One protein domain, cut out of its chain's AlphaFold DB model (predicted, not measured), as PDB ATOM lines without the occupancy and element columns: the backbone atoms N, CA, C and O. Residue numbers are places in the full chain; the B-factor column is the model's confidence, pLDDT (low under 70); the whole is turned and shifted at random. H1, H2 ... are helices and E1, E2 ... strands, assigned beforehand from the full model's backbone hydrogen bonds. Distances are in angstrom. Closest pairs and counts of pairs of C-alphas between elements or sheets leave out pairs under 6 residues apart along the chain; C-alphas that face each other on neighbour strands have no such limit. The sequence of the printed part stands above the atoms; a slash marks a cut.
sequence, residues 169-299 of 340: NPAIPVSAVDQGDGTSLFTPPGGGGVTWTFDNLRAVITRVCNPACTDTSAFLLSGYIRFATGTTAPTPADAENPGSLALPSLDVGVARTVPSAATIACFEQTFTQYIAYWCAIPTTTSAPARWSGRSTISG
ATOM      1  N   ASN A 169     183.974 -60.203  89.760       82.88
ATOM      2  CA  ASN A 169     183.065 -59.063  89.822       82.88
ATOM      3  C   ASN A 169     182.302 -59.002  91.168       82.88
ATOM      4  O   ASN A 169     181.732 -60.016  91.584       82.88
ATOM      5  N   PRO A 170     182.260 -57.837  91.846       82.94
ATOM      6  CA  PRO A 170     181.720 -57.711  93.201       82.94
ATOM      7  C   PRO A 170     180.197 -57.880  93.276       82.94
ATOM      8  O   PRO A 170     179.666 -58.103  94.361       82.94
ATOM      9  N   ALA A 171     179.485 -57.812  92.145       83.06
ATOM     10  CA  ALA A 171     178.058 -58.123  92.090       83.06
ATOM     11  C   ALA A 171     177.766 -59.635  92.199       83.06
ATOM     12  O   ALA A 171     176.613 -60.029  92.385       83.06
ATOM     13  N   ILE A 172     178.786 -60.497  92.102       86.44
ATOM     14  CA  ILE A 172     178.646 -61.939  92.336       86.44
ATOM     15  C   ILE A 172     178.576 -62.191  93.850       86.44
ATOM     16  O   ILE A 172     179.456 -61.731  94.582       86.44
ATOM     17  N   PRO A 173     177.584 -62.958  94.345       87.94
ATOM     18  CA  PRO A 173     177.481 -63.285  95.762       87.94
ATOM     19  C   PRO A 173     178.777 -63.873  96.321       87.94
ATOM     20  O   PRO A 173     179.367 -64.782  95.739       87.94
ATOM     21  N   VAL A 174     179.184 -63.419  97.507       85.62
ATOM     22  CA  VAL A 174     180.391 -63.926  98.186       85.62
ATOM     23  C   VAL A 174     180.332 -65.431  98.454       85.62
ATOM     24  O   VAL A 174     181.361 -66.097  98.436       85.62
ATOM     25  N   SER A 175     179.130 -65.974  98.644       86.38
ATOM     26  CA  SER A 175     178.872 -67.402  98.836       86.38
ATOM     27  C   SER A 175     178.946 -68.228  97.546       86.38
ATOM     28  O   SER A 175     178.794 -69.445  97.608       86.38
ATOM     29  N   ALA A 176     179.136 -67.604  96.378       91.75
ATOM     30  CA  ALA A 176     179.364 -68.327  95.134       91.75
ATOM     31  C   ALA A 176     180.748 -68.998  95.146       91.75
ATOM     32  O   ALA A 176     181.746 -68.411  95.580       91.75
ATOM     33  N   VAL A 177     180.817 -70.221  94.632       92.81
ATOM     34  CA  VAL A 177     182.035 -71.030  94.552       92.81
ATOM     35  C   VAL A 177     182.691 -70.803  93.193       92.81
ATOM     36  O   VAL A 177     182.111 -71.150  92.164       92.81
ATOM     37  N   ASP A 178     183.893 -70.229  93.187       91.75
ATOM     38  CA  ASP A 178     184.685 -70.084  91.961       91.75
ATOM     39  C   ASP A 178     185.076 -71.467  91.424       91.75
ATOM     40  O   ASP A 178     185.522 -72.331  92.180       91.75
ATOM     41  N   GLN A 179     184.865 -71.686  90.129       92.62
ATOM     42  CA  GLN A 179     185.177 -72.947  89.455       92.62
ATOM     43  C   GLN A 179     186.602 -72.959  88.879       92.62
ATOM     44  O   GLN A 179     187.073 -74.003  88.430       92.62
ATOM     45  N   GLY A 180     187.310 -71.822  88.896       88.75
ATOM     46  CA  GLY A 180     188.683 -71.712  88.393       88.75
ATOM     47  C   GLY A 180     188.799 -71.672  86.864       88.75
ATOM     48  O   GLY A 180     189.907 -71.655  86.334       88.75
ATOM     49  N   ASP A 181     187.673 -71.625  86.152       90.44
ATOM     50  CA  ASP A 181     187.578 -71.522  84.690       90.44
ATOM     51  C   ASP A 181     187.086 -70.139  84.218       90.44
ATOM     52  O   ASP A 181     186.753 -69.947  83.049       90.44
ATOM     53  N   GLY A 182     187.044 -69.161  85.130       89.44
ATOM     54  CA  GLY A 182     186.463 -67.840  84.884       89.44
ATOM     55  C   GLY A 182     184.961 -67.764  85.164       89.44
ATOM     56  O   GLY A 182     184.348 -66.732  84.877       89.44
ATOM     57  N   THR A 183     184.369 -68.814  85.742       94.06
ATOM     58  CA  THR A 183     182.974 -68.822  86.182       94.06
ATOM     59  C   THR A 183     182.818 -69.100  87.676       94.06
ATOM     60  O   THR A 183     183.652 -69.747  88.304       94.06
ATOM     61  N   SER A 184     181.721 -68.613  88.261       95.00
ATOM     62  CA  SER A 184     181.343 -68.906  89.650       95.00
ATOM     63  C   SER A 184     179.978 -69.581  89.709       95.00
ATOM     64  O   SER A 184     179.031 -69.143  89.057       95.00
ATOM     65  N   LEU A 185     179.858 -70.629  90.522       95.50
ATOM     66  CA  LEU A 185     178.614 -71.354  90.760       95.50
ATOM     67  C   LEU A 185     177.940 -70.846  92.035       95.50
ATOM     68  O   LEU A 185     178.561 -70.780  93.094       95.50
ATOM     69  N   PHE A 186     176.653 -70.537  91.963       95.25
ATOM     70  CA  PHE A 186     175.856 -70.111  93.107       95.25
ATOM     71  C   PHE A 186     174.565 -70.923  93.191       95.25
ATOM     72  O   PHE A 186     173.831 -71.053  92.213       95.25
ATOM     73  N   THR A 187     174.279 -71.444  94.380       95.06
ATOM     74  CA  THR A 187     173.003 -72.083  94.709       95.06
ATOM     75  C   THR A 187     172.211 -71.104  95.570       95.06
ATOM     76  O   THR A 187     172.546 -70.959  96.750       95.06
ATOM     77  N   PRO A 188     171.209 -70.393  95.018       93.06
ATOM     78  CA  PRO A 188     170.382 -69.490  95.807       93.06
ATOM     79  C   PRO A 188     169.723 -70.250  96.965       93.06
ATOM     80  O   PRO A 188     169.086 -71.289  96.740       93.06
ATOM     81  N   PRO A 189     169.858 -69.761  98.209       91.00
ATOM     82  CA  PRO A 189     169.123 -70.323  99.329       91.00
ATOM     83  C   PRO A 189     167.612 -70.283  99.071       91.00
ATOM     84  O   PRO A 189     167.108 -69.353  98.448       91.00
ATOM     85  N   GLY A 190     166.897 -71.328  99.493       85.88
ATOM     86  CA  GLY A 190     165.471 -71.498  99.181       85.88
ATOM     87  C   GLY A 190     165.176 -72.036  97.773       85.88
ATOM     88  O   GLY A 190     164.076 -72.517  97.529       85.88
ATOM     89  N   GLY A 191     166.159 -72.075  96.868       83.81
ATOM     90  CA  GLY A 191     165.973 -72.490  95.472       83.81
ATOM     91  C   GLY A 191     165.882 -73.994  95.207       83.81
ATOM     92  O   GLY A 191     166.032 -74.409  94.063       83.81
ATOM     93  N   GLY A 192     165.699 -74.839  96.225       84.69
ATOM     94  CA  GLY A 192     165.446 -76.277  96.034       84.69
ATOM     95  C   GLY A 192     166.510 -77.053  95.238       84.69
ATOM     96  O   GLY A 192     166.194 -78.090  94.664       84.69
ATOM     97  N   GLY A 193     167.754 -76.561  95.181       86.12
ATOM     98  CA  GLY A 193     168.846 -77.170  94.409       86.12
ATOM     99  C   GLY A 193     169.080 -76.571  93.017       86.12
ATOM    100  O   GLY A 193     169.951 -77.060  92.300       86.12
ATOM    101  N   VAL A 194     168.363 -75.505  92.640       93.31
ATOM    102  CA  VAL A 194     168.682 -74.704  91.447       93.31
ATOM    103  C   VAL A 194     170.110 -74.170  91.548       93.31
ATOM    104  O   VAL A 194     170.521 -73.684  92.603       93.31
ATOM    105  N   THR A 195     170.865 -74.212  90.453       95.56
ATOM    106  CA  THR A 195     172.208 -73.621  90.385       95.56
ATOM    107  C   THR A 195     172.315 -72.594  89.268       95.56
ATOM    108  O   THR A 195     171.752 -72.761  88.185       95.56
ATOM    109  N   TRP A 196     173.040 -71.511  89.542       96.75
ATOM    110  CA  TRP A 196     173.329 -70.426  88.610       96.75
ATOM    111  C   TRP A 196     174.834 -70.326  88.384       96.75
ATOM    112  O   TRP A 196     175.608 -70.310  89.340       96.75
ATOM    113  N   THR A 197     175.243 -70.227  87.125       96.88
ATOM    114  CA  THR A 197     176.639 -70.005  86.737       96.88
ATOM    115  C   THR A 197     176.820 -68.559  86.300       96.88
ATOM    116  O   THR A 197     176.076 -68.075  85.449       96.88
ATOM    117  N   PHE A 198     177.810 -67.882  86.873       95.25
ATOM    118  CA  PHE A 198     178.161 -66.493  86.600       95.25
ATOM    119  C   PHE A 198     179.429 -66.394  85.754       95.25
ATOM    120  O   PHE A 198     180.372 -67.146  85.978       95.25
ATOM    121  N   ASP A 199     179.485 -65.418  84.851       92.19
ATOM    122  CA  ASP A 199     180.730 -64.910  84.262       92.19
ATOM    123  C   ASP A 199     181.454 -64.029  85.302       92.19
ATOM    124  O   ASP A 199     180.908 -63.006  85.733       92.19
ATOM    125  N   ASN A 200     182.675 -64.414  85.708       89.94
ATOM    126  CA  ASN A 200     183.428 -63.720  86.763       89.94
ATOM    127  C   ASN A 200     183.818 -62.282  86.396       89.94
ATOM    128  O   ASN A 200     184.091 -61.492  87.296       89.94
ATOM    129  N   LEU A 201     183.849 -61.914  85.114       86.81
ATOM    130  CA  LEU A 201     184.184 -60.562  84.671       86.81
ATOM    131  C   LEU A 201     182.943 -59.659  84.668       86.81
ATOM    132  O   LEU A 201     182.995 -58.522  85.134       86.81
ATOM    133  N   ARG A 202     181.816 -60.162  84.150       85.81
ATOM    134  CA  ARG A 202     180.613 -59.349  83.893       85.81
ATOM    135  C   ARG A 202     179.524 -59.449  84.962       85.81
ATOM    136  O   ARG A 202     178.569 -58.684  84.884       85.81
ATOM    137  N   ALA A 203     179.624 -60.393  85.903       88.19
ATOM    138  CA  ALA A 203     178.551 -60.745  86.848       88.19
ATOM    139  C   ALA A 203     177.200 -61.063  86.175       88.19
ATOM    140  O   ALA A 203     176.129 -60.853  86.746       88.19
ATOM    141  N   VAL A 204     177.246 -61.598  84.955       91.06
ATOM    142  CA  VAL A 204     176.061 -62.075  84.236       91.06
ATOM    143  C   VAL A 204     175.881 -63.556  84.535       91.06
ATOM    144  O   VAL A 204     176.833 -64.327  84.428       91.06
ATOM    145  N   ILE A 205     174.658 -63.958  84.866       95.00
ATOM    146  CA  ILE A 205     174.248 -65.359  84.928       95.00
ATOM    147  C   ILE A 205     174.159 -65.873  83.490       95.00
ATOM    148  O   ILE A 205     173.304 -65.423  82.725       95.00
ATOM    149  N   THR A 206     175.045 -66.801  83.137       95.00
ATOM    150  CA  THR A 206     175.162 -67.392  81.795       95.00
ATOM    151  C   THR A 206     174.402 -68.708  81.663       95.00
ATOM    152  O   THR A 206     174.059 -69.130  80.558       95.00
ATOM    153  N   ARG A 207     174.124 -69.376  82.788       95.44
ATOM    154  CA  ARG A 207     173.456 -70.679  82.818       95.44
ATOM    155  C   ARG A 207     172.660 -70.860  84.103       95.44
ATOM    156  O   ARG A 207     173.117 -70.489  85.182       95.44
ATOM    157  N   VAL A 208     171.476 -71.449  83.972       94.75
ATOM    158  CA  VAL A 208     170.595 -71.836  85.082       94.75
ATOM    159  C   VAL A 208     170.290 -73.321  84.950       94.75
ATOM    160  O   VAL A 208     169.914 -73.761  83.865       94.75
ATOM    161  N   CYS A 209     170.433 -74.091  86.027       94.62
ATOM    162  CA  CYS A 209     170.134 -75.521  86.036       94.62
ATOM    163  C   CYS A 209     169.042 -75.857  87.052       94.62
ATOM    164  O   CYS A 209     169.210 -75.596  88.244       94.62
ATOM    165  N   ASN A 210     167.935 -76.442  86.577       88.94
ATOM    166  CA  ASN A 210     166.847 -76.962  87.409       88.94
ATOM    167  C   ASN A 210     165.893 -77.909  86.638       88.94
ATOM    168  O   ASN A 210     165.026 -77.427  85.910       88.94
ATOM    169  N   PRO A 211     165.975 -79.246  86.788       82.38
ATOM    170  CA  PRO A 211     167.185 -80.054  86.980       82.38
ATOM    171  C   PRO A 211     168.049 -80.125  85.702       82.38
ATOM    172  O   PRO A 211     169.191 -80.571  85.752       82.38
ATOM    173  N   ALA A 212     167.512 -79.688  84.556       91.44
ATOM    174  CA  ALA A 212     168.250 -79.522  83.306       91.44
ATOM    175  C   ALA A 212     168.860 -78.117  83.223       91.44
ATOM    176  O   ALA A 212     168.301 -77.164  83.769       91.44
ATOM    177  N   CYS A 213     169.991 -77.990  82.531       94.56
ATOM    178  CA  CYS A 213     170.683 -76.720  82.349       94.56
ATOM    179  C   CYS A 213     170.236 -76.007  81.075       94.56
ATOM    180  O   CYS A 213     170.215 -76.598  79.996       94.56
ATOM    181  N   THR A 214     169.945 -74.719  81.202       95.06
ATOM    182  CA  THR A 214     169.613 -73.823  80.095       95.06
ATOM    183  C   THR A 214     170.543 -72.622  80.105       95.06
ATOM    184  O   THR A 214     170.716 -71.979  81.146       95.06
ATOM    185  N   ASP A 215     171.112 -72.307  78.944       94.19
ATOM    186  CA  ASP A 215     171.881 -71.081  78.752       94.19
ATOM    187  C   ASP A 215     170.948 -69.871  78.771       94.19
ATOM    188  O   ASP A 215     169.857 -69.888  78.196       94.19
ATOM    189  N   THR A 216     171.369 -68.817  79.457       91.75
ATOM    190  CA  THR A 216     170.599 -67.583  79.606       91.75
ATOM    191  C   THR A 216     171.537 -66.391  79.743       91.75
ATOM    192  O   THR A 216     172.735 -66.548  79.940       91.75
ATOM    193  N   SER A 217     170.997 -65.185  79.630       92.56
ATOM    194  CA  SER A 217     171.688 -63.957  80.015       92.56
ATOM    195  C   SER A 217     170.802 -63.252  81.022       92.56
ATOM    196  O   SER A 217     169.748 -62.731  80.651       92.56
ATOM    197  N   ALA A 218     171.191 -63.278  82.293       93.88
ATOM    198  CA  ALA A 218     170.429 -62.671  83.374       93.88
ATOM    199  C   ALA A 218     171.326 -61.903  84.346       93.88
ATOM    200  O   ALA A 218     172.468 -62.284  84.584       93.88
ATOM    201  N   PHE A 219     170.796 -60.834  84.936       93.06
ATOM    202  CA  PHE A 219     171.426 -60.183  86.081       93.06
ATOM    203  C   PHE A 219     170.826 -60.702  87.381       93.06
ATOM    204  O   PHE A 219     169.647 -61.058  87.443       93.06
ATOM    205  N   LEU A 220     171.649 -60.721  88.424       92.81
ATOM    206  CA  LEU A 220     171.187 -60.988  89.773       92.81
ATOM    207  C   LEU A 220     170.535 -59.729  90.352       92.81
ATOM    208  O   LEU A 220     171.171 -58.681  90.430       92.81
ATOM    209  N   LEU A 221     169.297 -59.857  90.817       91.94
ATOM    210  CA  LEU A 221     168.705 -58.926  91.770       91.94
ATOM    211  C   LEU A 221     168.606 -59.634  93.117       91.94
ATOM    212  O   LEU A 221     167.947 -60.665  93.223       91.94
ATOM    213  N   SER A 222     169.246 -59.087  94.140       89.25
ATOM    214  CA  SER A 222     169.171 -59.613  95.498       89.25
ATOM    215  C   SER A 222     169.017 -58.491  96.511       89.25
ATOM    216  O   SER A 222     169.341 -57.334  96.242       89.25
ATOM    217  N   GLY A 223     168.484 -58.833  97.677       86.81
ATOM    218  CA  GLY A 223     168.254 -57.869  98.738       86.81
ATOM    219  C   GLY A 223     167.667 -58.511  99.982       86.81
ATOM    220  O   GLY A 223     167.535 -59.733 100.074       86.81
ATOM    221  N   TYR A 224     167.312 -57.656 100.937       86.38
ATOM    222  CA  TYR A 224     166.706 -58.052 102.198       86.38
ATOM    223  C   TYR A 224     165.421 -57.266 102.423       86.38
ATOM    224  O   TYR A 224     165.370 -56.062 102.179       86.38
ATOM    225  N   ILE A 225     164.403 -57.943 102.937       87.62
ATOM    226  CA  ILE A 225     163.155 -57.346 103.399       87.62
ATOM    227  C   ILE A 225     163.158 -57.431 104.917       87.62
ATOM    228  O   ILE A 225     163.345 -58.509 105.481       87.62
ATOM    229  N   ARG A 226     162.985 -56.286 105.573       87.81
ATOM    230  CA  ARG A 226     162.957 -56.160 107.034       87.81
ATOM    231  C   ARG A 226     161.590 -55.657 107.474       87.81
ATOM    232  O   ARG A 226     160.878 -55.030 106.693       87.81
ATOM    233  N   PHE A 227     161.232 -55.942 108.720       86.88
ATOM    234  CA  PHE A 227     159.859 -55.799 109.192       86.88
ATOM    235  C   PHE A 227     159.773 -54.854 110.391       86.88
ATOM    236  O   PHE A 227     160.585 -54.913 111.317       86.88
ATOM    237  N   ALA A 228     158.747 -54.007 110.377       87.12
ATOM    238  CA  ALA A 228     158.307 -53.184 111.498       87.12
ATOM    239  C   ALA A 228     156.792 -53.381 111.658       87.12
ATOM    240  O   ALA A 228     155.993 -52.615 111.130       87.12
ATOM    241  N   THR A 229     156.400 -54.469 112.322       83.75
ATOM    242  CA  THR A 229     155.001 -54.923 112.454       83.75
ATOM    243  C   THR A 229     154.427 -54.652 113.846       83.75
ATOM    244  O   THR A 229     153.468 -55.290 114.275       83.75
ATOM    245  N   GLY A 230     155.033 -53.711 114.577       78.62
ATOM    246  CA  GLY A 230     154.525 -53.249 115.864       78.62
ATOM    247  C   GLY A 230     153.170 -52.546 115.734       78.62
ATOM    248  O   GLY A 230     152.790 -52.076 114.666       78.62
ATOM    249  N   THR A 231     152.448 -52.435 116.847       74.00
ATOM    250  CA  THR A 231     151.145 -51.743 116.910       74.00
ATOM    251  C   THR A 231     151.269 -50.216 116.909       74.00
ATOM    252  O   THR A 231     150.270 -49.511 116.785       74.00
ATOM    253  N   THR A 232     152.486 -49.693 117.048       74.31
ATOM    254  CA  THR A 232     152.814 -48.273 116.910       74.31
ATOM    255  C   THR A 232     153.372 -47.997 115.522       74.31
ATOM    256  O   THR A 232     154.167 -48.783 115.007       74.31
ATOM    257  N   ALA A 233     153.003 -46.854 114.938       73.69
ATOM    258  CA  ALA A 233     153.567 -46.417 113.666       73.69
ATOM    259  C   ALA A 233     155.113 -46.344 113.747       73.69
ATOM    260  O   ALA A 233     155.621 -45.798 114.731       73.69
ATOM    261  N   PRO A 234     155.855 -46.871 112.752       74.56
ATOM    262  CA  PRO A 234     157.318 -46.854 112.758       74.56
ATOM    263  C   PRO A 234     157.885 -45.429 112.787       74.56
ATOM    264  O   PRO A 234     157.407 -44.548 112.070       74.56
ATOM    265  N   THR A 235     158.925 -45.202 113.589       74.12
ATOM    266  CA  THR A 235     159.694 -43.949 113.580       74.12
ATOM    267  C   THR A 235     160.751 -43.948 112.463       74.12
ATOM    268  O   THR A 235     161.075 -45.007 111.923       74.12
ATOM    269  N   PRO A 236     161.367 -42.795 112.130       69.81
ATOM    270  CA  PRO A 236     162.525 -42.765 111.230       69.81
ATOM    271  C   PRO A 236     163.692 -43.663 111.683       69.81
ATOM    272  O   PRO A 236     164.381 -44.235 110.849       69.81
ATOM    273  N   ALA A 237     163.884 -43.854 112.992       69.38
ATOM    274  CA  ALA A 237     164.902 -44.774 113.503       69.38
ATOM    275  C   ALA A 237     164.524 -46.250 113.257       69.38
ATOM    276  O   ALA A 237     165.380 -47.062 112.904       69.38
ATOM    277  N   ASP A 238     163.239 -46.593 113.383       70.38
ATOM    278  CA  ASP A 238     162.734 -47.940 113.075       70.38
ATOM    279  C   ASP A 238     162.792 -48.248 111.574       70.38
ATOM    280  O   ASP A 238     162.922 -49.406 111.188       70.38
ATOM    281  N   ALA A 239     162.715 -47.221 110.727       70.00
ATOM    282  CA  ALA A 239     162.903 -47.330 109.286       70.00
ATOM    283  C   ALA A 239     164.350 -47.668 108.894       70.00
ATOM    284  O   ALA A 239     164.574 -48.486 108.001       70.00
ATOM    285  N   GLU A 240     165.331 -47.070 109.574       69.94
ATOM    286  CA  GLU A 240     166.754 -47.355 109.357       69.94
ATOM    287  C   GLU A 240     167.145 -48.750 109.868       69.94
ATOM    288  O   GLU A 240     167.975 -49.432 109.261       69.94
ATOM    289  N   ASN A 241     166.531 -49.209 110.965       76.50
ATOM    290  CA  ASN A 241     166.812 -50.520 111.543       76.50
ATOM    291  C   ASN A 241     165.542 -51.257 112.012       76.50
ATOM    292  O   ASN A 241     165.315 -51.388 113.219       76.50
ATOM    293  N   PRO A 242     164.737 -51.819 111.087       82.25
ATOM    294  CA  PRO A 242     163.517 -52.526 111.455       82.25
ATOM    295  C   PRO A 242     163.848 -53.798 112.247       82.25
ATOM    296  O   PRO A 242     164.675 -54.617 111.817       82.25
ATOM    297  N   GLY A 243     163.222 -53.942 113.419       81.94
ATOM    298  CA  GLY A 243     163.548 -54.979 114.405       81.94
ATOM    299  C   GLY A 243     162.505 -56.085 114.592       81.94
ATOM    300  O   GLY A 243     162.722 -56.974 115.418       81.94
ATOM    301  N   SER A 244     161.375 -56.045 113.876       89.44
ATOM    302  CA  SER A 244     160.318 -57.056 114.032       89.44
ATOM    303  C   SER A 244     160.701 -58.393 113.399       89.44
ATOM    304  O   SER A 244     161.626 -58.484 112.589       89.44
ATOM    305  N   LEU A 245     159.981 -59.446 113.787       91.00
ATOM    306  CA  LEU A 245     160.166 -60.777 113.221       91.00
ATOM    307  C   LEU A 245     159.742 -60.816 111.749       91.00
ATOM    308  O   LEU A 245     158.818 -60.110 111.341       91.00
ATOM    309  N   ALA A 246     160.407 -61.668 110.970       89.88
ATOM    310  CA  ALA A 246     160.049 -61.889 109.576       89.88
ATOM    311  C   ALA A 246     158.663 -62.529 109.428       89.88
ATOM    312  O   ALA A 246     158.292 -63.407 110.210       89.88
ATOM    313  N   LEU A 247     157.918 -62.115 108.399       88.00
ATOM    314  CA  LEU A 247     156.626 -62.705 108.041       88.00
ATOM    315  C   LEU A 247     156.844 -63.902 107.095       88.00
ATOM    316  O   LEU A 247     157.170 -63.691 105.930       88.00
ATOM    317  N   PRO A 248     156.660 -65.155 107.548       76.19
ATOM    318  CA  PRO A 248     157.122 -66.346 106.829       76.19
ATOM    319  C   PRO A 248     156.332 -66.691 105.555       76.19
ATOM    320  O   PRO A 248     156.723 -67.609 104.842       76.19
ATOM    321  N   SER A 249     155.225 -66.001 105.267       81.19
ATOM    322  CA  SER A 249     154.397 -66.220 104.071       81.19
ATOM    323  C   SER A 249     154.671 -65.225 102.941       81.19
ATOM    324  O   SER A 249     153.897 -65.178 101.991       81.19
ATOM    325  N   LEU A 250     155.718 -64.405 103.051       87.38
ATOM    326  CA  LEU A 250     156.063 -63.412 102.039       87.38
ATOM    327  C   LEU A 250     156.746 -64.053 100.830       87.38
ATOM    328  O   LEU A 250     157.696 -64.813 100.993       87.38
ATOM    329  N   ASP A 251     156.324 -63.651  99.639       89.25
ATOM    330  CA  ASP A 251     156.923 -64.048  98.366       89.25
ATOM    331  C   ASP A 251     157.348 -62.801  97.578       89.25
ATOM    332  O   ASP A 251     156.701 -61.746  97.635       89.25
ATOM    333  N   VAL A 252     158.473 -62.904  96.877       91.56
ATOM    334  CA  VAL A 252     159.087 -61.832  96.103       91.56
ATOM    335  C   VAL A 252     159.120 -62.242  94.639       91.56
ATOM    336  O   VAL A 252     159.613 -63.293  94.243       91.56
ATOM    337  N   GLY A 253     158.642 -61.341  93.793       93.38
ATOM    338  CA  GLY A 253     158.711 -61.490  92.350       93.38
ATOM    339  C   GLY A 253     159.243 -60.238  91.681       93.38
ATOM    340  O   GLY A 253     159.432 -59.189  92.300       93.38
ATOM    341  N   VAL A 254     159.451 -60.332  90.374       95.06
ATOM    342  CA  VAL A 254     159.716 -59.176  89.521       95.06
ATOM    343  C   VAL A 254     158.735 -59.181  88.362       95.06
ATOM    344  O   VAL A 254     158.760 -60.074  87.518       95.06
ATOM    345  N   ALA A 255     157.909 -58.141  88.285       95.12
ATOM    346  CA  ALA A 255     157.148 -57.816  87.089       95.12
ATOM    347  C   ALA A 255     158.077 -57.075  86.119       95.12
ATOM    348  O   ALA A 255     158.266 -55.857  86.198       95.12
ATOM    349  N   ARG A 256     158.718 -57.835  85.235       94.75
ATOM    350  CA  ARG A 256     159.660 -57.331  84.236       94.75
ATOM    351  C   ARG A 256     158.899 -56.748  83.049       94.75
ATOM    352  O   ARG A 256     157.932 -57.349  82.602       94.75
ATOM    353  N   THR A 257     159.360 -55.623  82.511       93.38
ATOM    354  CA  THR A 257     158.812 -54.960  81.314       93.38
ATOM    355  C   THR A 257     159.754 -55.056  80.108       93.38
ATOM    356  O   THR A 257     159.285 -55.277  78.993       93.38
ATOM    357  N   VAL A 258     161.075 -54.981  80.313       89.00
ATOM    358  CA  VAL A 258     162.116 -55.175  79.278       89.00
ATOM    359  C   VAL A 258     163.014 -56.355  79.668       89.00
ATOM    360  O   VAL A 258     163.410 -56.424  80.832       89.00
ATOM    361  N   PRO A 259     163.394 -57.264  78.744       89.81
ATOM    362  CA  PRO A 259     163.157 -57.257  77.288       89.81
ATOM    363  C   PRO A 259     161.724 -57.580  76.854       89.81
ATOM    364  O   PRO A 259     161.321 -57.207  75.757       89.81
ATOM    365  N   SER A 260     160.961 -58.263  77.698       91.50
ATOM    366  CA  SER A 260     159.551 -58.563  77.467       91.50
ATOM    367  C   SER A 260     158.820 -58.697  78.794       91.50
ATOM    368  O   SER A 260     159.430 -59.089  79.803       91.50
ATOM    369  N   ALA A 261     157.521 -58.395  78.761       93.94
ATOM    370  CA  ALA A 261     156.631 -58.523  79.903       93.94
ATOM    371  C   ALA A 261     156.637 -59.965  80.433       93.94
ATOM    372  O   ALA A 261     156.283 -60.892  79.704       93.94
ATOM    373  N   ALA A 262     157.074 -60.154  81.676       94.62
ATOM    374  CA  ALA A 262     157.104 -61.457  82.334       94.62
ATOM    375  C   ALA A 262     157.125 -61.293  83.855       94.62
ATOM    376  O   ALA A 262     157.710 -60.338  84.368       94.62
ATOM    377  N   THR A 263     156.554 -62.260  84.567       93.94
ATOM    378  CA  THR A 263     156.746 -62.399  86.012       93.94
ATOM    379  C   THR A 263     157.913 -63.342  86.256       93.94
ATOM    380  O   THR A 263     157.900 -64.482  85.794       93.94
ATOM    381  N   ILE A 264     158.927 -62.857  86.961       93.88
ATOM    382  CA  ILE A 264     160.090 -63.639  87.368       93.88
ATOM    383  C   ILE A 264     159.916 -63.982  88.843       93.88
ATOM    384  O   ILE A 264     159.811 -63.073  89.666       93.88
ATOM    385  N   ALA A 265     159.866 -65.273  89.161       91.38
ATOM    386  CA  ALA A 265     159.887 -65.738  90.543       91.38
ATOM    387  C   ALA A 265     161.293 -65.560  91.129       91.38
ATOM    388  O   ALA A 265     162.293 -65.793  90.436       91.38
ATOM    389  N   CYS A 266     161.359 -65.151  92.389       94.38
ATOM    390  CA  CYS A 266     162.596 -65.119  93.149       94.38
ATOM    391  C   CYS A 266     162.663 -66.336  94.074       94.38
ATOM    392  O   CYS A 266     161.695 -67.070  94.248       94.38
ATOM    393  N   PHE A 267     163.843 -66.582  94.623       93.88
ATOM    394  CA  PHE A 267     164.016 -67.512  95.726       93.88
ATOM    395  C   PHE A 267     164.188 -66.716  97.005       93.88
ATOM    396  O   PHE A 267     164.964 -65.758  97.012       93.88
ATOM    397  N   GLU A 268     163.513 -67.124  98.075       92.81
ATOM    398  CA  GLU A 268     163.661 -66.507  99.386       92.81
ATOM    399  C   GLU A 268     164.239 -67.452 100.438       92.81
ATOM    400  O   GLU A 268     164.023 -68.665 100.443       92.81
ATOM    401  N   GLN A 269     164.915 -66.857 101.415       91.19
ATOM    402  CA  GLN A 269     165.246 -67.505 102.672       91.19
ATOM    403  C   GLN A 269     164.804 -66.625 103.834       91.19
ATOM    404  O   GLN A 269     165.224 -65.473 103.968       91.19
ATOM    405  N   THR A 270     163.973 -67.200 104.699       91.38
ATOM    406  CA  THR A 270     163.507 -66.533 105.913       91.38
ATOM    407  C   THR A 270     164.528 -66.700 107.033       91.38
ATOM    408  O   THR A 270     164.910 -67.818 107.383       91.38
ATOM    409  N   PHE A 271     164.935 -65.578 107.615       90.06
ATOM    410  CA  PHE A 271     165.691 -65.490 108.861       90.06
ATOM    411  C   PHE A 271     164.806 -64.863 109.944       90.06
ATOM    412  O   PHE A 271     163.702 -64.402 109.670       90.06
ATOM    413  N   THR A 272     165.287 -64.807 111.187       90.75
ATOM    414  CA  THR A 272     164.483 -64.344 112.331       90.75
ATOM    415  C   THR A 272     163.875 -62.949 112.134       90.75
ATOM    416  O   THR A 272     162.721 -62.744 112.493       90.75
ATOM    417  N   GLN A 273     164.623 -61.996 111.566       89.00
ATOM    418  CA  GLN A 273     164.212 -60.582 111.453       89.00
ATOM    419  C   GLN A 273     164.163 -60.052 110.014       89.00
ATOM    420  O   GLN A 273     163.841 -58.886 109.784       89.00
ATOM    421  N   TYR A 274     164.524 -60.878 109.036       90.12
ATOM    422  CA  TYR A 274     164.543 -60.466 107.642       90.12
ATOM    423  C   TYR A 274     164.335 -61.648 106.705       90.12
ATOM    424  O   TYR A 274     164.580 -62.800 107.063       90.12
ATOM    425  N   ILE A 275     163.926 -61.341 105.483       91.12
ATOM    426  CA  ILE A 275     163.882 -62.289 104.373       91.12
ATOM    427  C   ILE A 275     164.912 -61.843 103.352       91.12
ATOM    428  O   ILE A 275     164.892 -60.694 102.920       91.12
ATOM    429  N   ALA A 276     165.833 -62.730 102.996       91.00
ATOM    430  CA  ALA A 276     166.749 -62.506 101.887       91.00
ATOM    431  C   ALA A 276     166.130 -63.085 100.615       91.00
ATOM    432  O   ALA A 276     165.561 -64.175 100.674       91.00
ATOM    433  N   TYR A 277     166.241 -62.380  99.492       93.06
ATOM    434  CA  TYR A 277     165.724 -62.852  98.210       93.06
ATOM    435  C   TYR A 277     166.771 -62.763  97.100       93.06
ATOM    436  O   TYR A 277     167.662 -61.908  97.127       93.06
ATOM    437  N   TRP A 278     166.636 -63.637  96.102       94.31
ATOM    438  CA  TRP A 278     167.490 -63.701  94.917       94.31
ATOM    439  C   TRP A 278     166.653 -63.980  93.671       94.31
ATOM    440  O   TRP A 278     165.968 -64.997  93.585       94.31
ATOM    441  N   CYS A 279     166.755 -63.115  92.668       94.69
ATOM    442  CA  CYS A 279     166.055 -63.237  91.394       94.69
ATOM    443  C   CYS A 279     167.075 -63.244  90.251       94.69
ATOM    444  O   CYS A 279     167.921 -62.350  90.164       94.69
ATOM    445  N   ALA A 280     166.969 -64.206  89.338       95.00
ATOM    446  CA  ALA A 280     167.707 -64.186  88.078       95.00
ATOM    447  C   ALA A 280     166.854 -63.486  87.016       95.00
ATOM    448  O   ALA A 280     165.894 -64.067  86.513       95.00
ATOM    449  N   ILE A 281     167.178 -62.235  86.680       95.19
ATOM    450  CA  ILE A 281     166.374 -61.407  85.775       95.19
ATOM    451  C   ILE A 281     166.955 -61.455  84.364       95.19
ATOM    452  O   ILE A 281     168.009 -60.856  84.132       95.19
ATOM    453  N   PRO A 282     166.287 -62.100  83.390       94.44
ATOM    454  CA  PRO A 282     166.836 -62.181  82.046       94.44
ATOM    455  C   PRO A 282     166.843 -60.811  81.360       94.44
ATOM    456  O   PRO A 282     165.878 -60.048  81.479       94.44
ATOM    457  N   THR A 283     167.913 -60.525  80.623       92.81
ATOM    458  CA  THR A 283     168.204 -59.229  79.994       92.81
ATOM    459  C   THR A 283     167.983 -59.261  78.484       92.81
ATOM    460  O   THR A 283     167.718 -60.306  77.889       92.81
ATOM    461  N   THR A 284     168.130 -58.111  77.821       87.38
ATOM    462  CA  THR A 284     168.340 -58.084  76.368       87.38
ATOM    463  C   THR A 284     169.594 -58.867  75.984       87.38
ATOM    464  O   THR A 284     170.575 -58.899  76.727       87.38
ATOM    465  N   THR A 285     169.566 -59.465  74.794       80.81
ATOM    466  CA  THR A 285     170.706 -60.174  74.196       80.81
ATOM    467  C   THR A 285     171.652 -59.244  73.432       80.81
ATOM    468  O   THR A 285     172.787 -59.617  73.154       80.81
ATOM    469  N   SER A 286     171.208 -58.026  73.092       77.31
ATOM    470  CA  SER A 286     172.052 -56.986  72.500       77.31
ATOM    471  C   SER A 286     172.794 -56.192  73.572       77.31
ATOM    472  O   SER A 286     172.237 -55.883  74.629       77.31
ATOM    473  N   ALA A 287     174.049 -55.845  73.283       78.56
ATOM    474  CA  ALA A 287     174.863 -54.995  74.141       78.56
ATOM    475  C   ALA A 287     174.453 -53.507  74.001       78.56
ATOM    476  O   ALA A 287     174.225 -53.054  72.876       78.56
ATOM    477  N   PRO A 288     174.387 -52.732  75.101       77.94
ATOM    478  CA  PRO A 288     174.518 -53.180  76.488       77.94
ATOM    479  C   PRO A 288     173.278 -53.963  76.950       77.94
ATOM    480  O   PRO A 288     172.140 -53.576  76.660       77.94
ATOM    481  N   ALA A 289     173.517 -55.059  77.680       81.62
ATOM    482  CA  ALA A 289     172.464 -55.878  78.270       81.62
ATOM    483  C   ALA A 289     171.647 -55.039  79.261       81.62
ATOM    484  O   ALA A 289     172.201 -54.438  80.179       81.62
ATOM    485  N   ARG A 290     170.327 -54.986  79.069       87.25
ATOM    486  CA  ARG A 290     169.414 -54.179  79.885       87.25
ATOM    487  C   ARG A 290     168.168 -54.956  80.281       87.25
ATOM    488  O   ARG A 290     167.722 -55.849  79.560       87.25
ATOM    489  N   TRP A 291     167.587 -54.570  81.406       91.00
ATOM    490  CA  TRP A 291     166.256 -54.979  81.838       91.00
ATOM    491  C   TRP A 291     165.571 -53.791  82.513       91.00
ATOM    492  O   TRP A 291     166.228 -52.842  82.938       91.00
ATOM    493  N   SER A 292     164.249 -53.842  82.605       90.75
ATOM    494  CA  SER A 292     163.475 -52.934  83.448       90.75
ATOM    495  C   SER A 292     162.238 -53.653  83.969       90.75
ATOM    496  O   SER A 292     161.829 -54.684  83.425       90.75
ATOM    497  N   GLY A 293     161.676 -53.154  85.064       90.44
ATOM    498  CA  GLY A 293     160.546 -53.766  85.748       90.44
ATOM    499  C   GLY A 293     160.364 -53.199  87.149       90.44
ATOM    500  O   GLY A 293     161.004 -52.215  87.517       90.44
ATOM    501  N   ARG A 294     159.510 -53.850  87.935       89.62
ATOM    502  CA  ARG A 294     159.307 -53.560  89.359       89.62
ATOM    503  C   ARG A 294     159.357 -54.849  90.167       89.62
ATOM    504  O   ARG A 294     158.835 -55.870  89.721       89.62
ATOM    505  N   SER A 295     159.948 -54.794  91.354       89.19
ATOM    506  CA  SER A 295     159.774 -55.852  92.343       89.19
ATOM    507  C   SER A 295     158.321 -55.871  92.814       89.19
ATOM    508  O   SER A 295     157.677 -54.828  92.961       89.19
ATOM    509  N   THR A 296     157.801 -57.061  93.042       89.75
ATOM    510  CA  THR A 296     156.462 -57.302  93.562       89.75
ATOM    511  C   THR A 296     156.583 -58.120  94.828       89.75
ATOM    512  O   THR A 296     157.430 -59.002  94.913       89.75
ATOM    513  N   ILE A 297     155.728 -57.824  95.794       89.06
ATOM    514  CA  ILE A 297     155.625 -58.574  97.039       89.06
ATOM    515  C   ILE A 297     154.243 -59.220  97.049       89.06
ATOM    516  O   ILE A 297     153.253 -58.558  96.731       89.06
ATOM    517  N   SER A 298     154.185 -60.506  97.376       88.56
ATOM    518  CA  SER A 298     152.961 -61.295  97.446       88.56
ATOM    519  C   SER A 298     152.928 -62.137  98.732       88.56
ATOM    520  O   SER A 298     153.858 -62.087  99.539       88.56
ATOM    521  N   GLY A 299     151.817 -62.831  98.999       86.50
ATOM    522  CA  GLY A 299     151.674 -63.691 100.187       86.50
ATOM    523  C   GLY A 299     151.376 -62.970 101.514       86.50
ATOM    524  O   GLY A 299     151.189 -63.614 102.550       86.50
TER     525      GLY A 299
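Overview. This is residues 169 to 299 of the 340 residues of an uncharacterized protein of Rubrivivax sp. SCN 70-15 (UniProt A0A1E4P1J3). Picture a sandwich whose sheets are only partly face to face: a long, strongly twisted sheet with a smaller sheet, E6 E5 E9, over part of it, chiefly over E8. The strands E1, E2 and E3 run past the small sheet at one end, where E4 bends, and a loop with the short helix H1 makes the other end. The printed part has 131 residues, with one named helix and nine named strands in the order E1 E2 E3 E4 H1 E5 E6 E7 E8 E9; the class is mostly strand, with strands holding 61 of the 66 residues in named elements, and both sheets are antiparallel, the large one in the order E1 E2 E3 E4 E8 E7. It is only just compact, close to loose, with a radius of gyration of the C-alphas of 16.4 A, and elongated, spanning 51 by 31 by 27 A.

Arrangement. Go from Asn 169 to E1, residues 183 to 186, and on through E2, 195 to 199, E3, 204 to 209, and E4, 213 to 226: a meander, each strand the antiparallel neighbour of the one before. Look for N 184 and O 198 at 3.0 A, N 197 and O 207 at 2.9 A, and N 205 and O 218 at 2.8 A. E4 bends by 91 degrees at residue 216. H1, residues 236 to 240, is on neither sheet; its one O i to N i+4 pair is within hydrogen-bond range. E5, residues 251 to 258, forms a hairpin with E6, residues 262 to 265, where N 254 and O 264 are 2.9 A apart. E6 runs on into E7, residues 267 to 270, at 38 degrees. E7 forms a hairpin with E8, residues 274 to 282, with N 267 and O 278 at 2.8 A; E8 is also antiparallel to E4, with N 221 and O 279 at 2.9 A. E9, residues 292 to 298, is antiparallel to E5, with N 253 and O 296 at 2.9 A. The two sheets form a sandwich, two sheets face to face, their facing parts 10.7 A centre to centre. The closest C-alphas of E6 and E8 are those of Ala 265 and Cys 279, 6.7 A apart. E1 and E5 are apart.

Along the chain. Find C-alpha 183 at (182.974, -68.822, 86.182), where E1 begins. E4, the longest strand, measures 33.0 A and ends at C-alpha 226, (162.957, -56.160, 107.034). E8 measures 25.8 A, E5 21.7 A and E9 19.4 A; E9 ends at C-alpha 298, (152.961, -61.295, 97.446).

Size, cuts and confidence. The C-alphas farthest apart are those of Asp 181 and Thr 232, 52.8 A. The printed part has no cut, and no link is long. The mean pLDDT of the printed part is 88.5; residues 236, 237 and 240 are under 70.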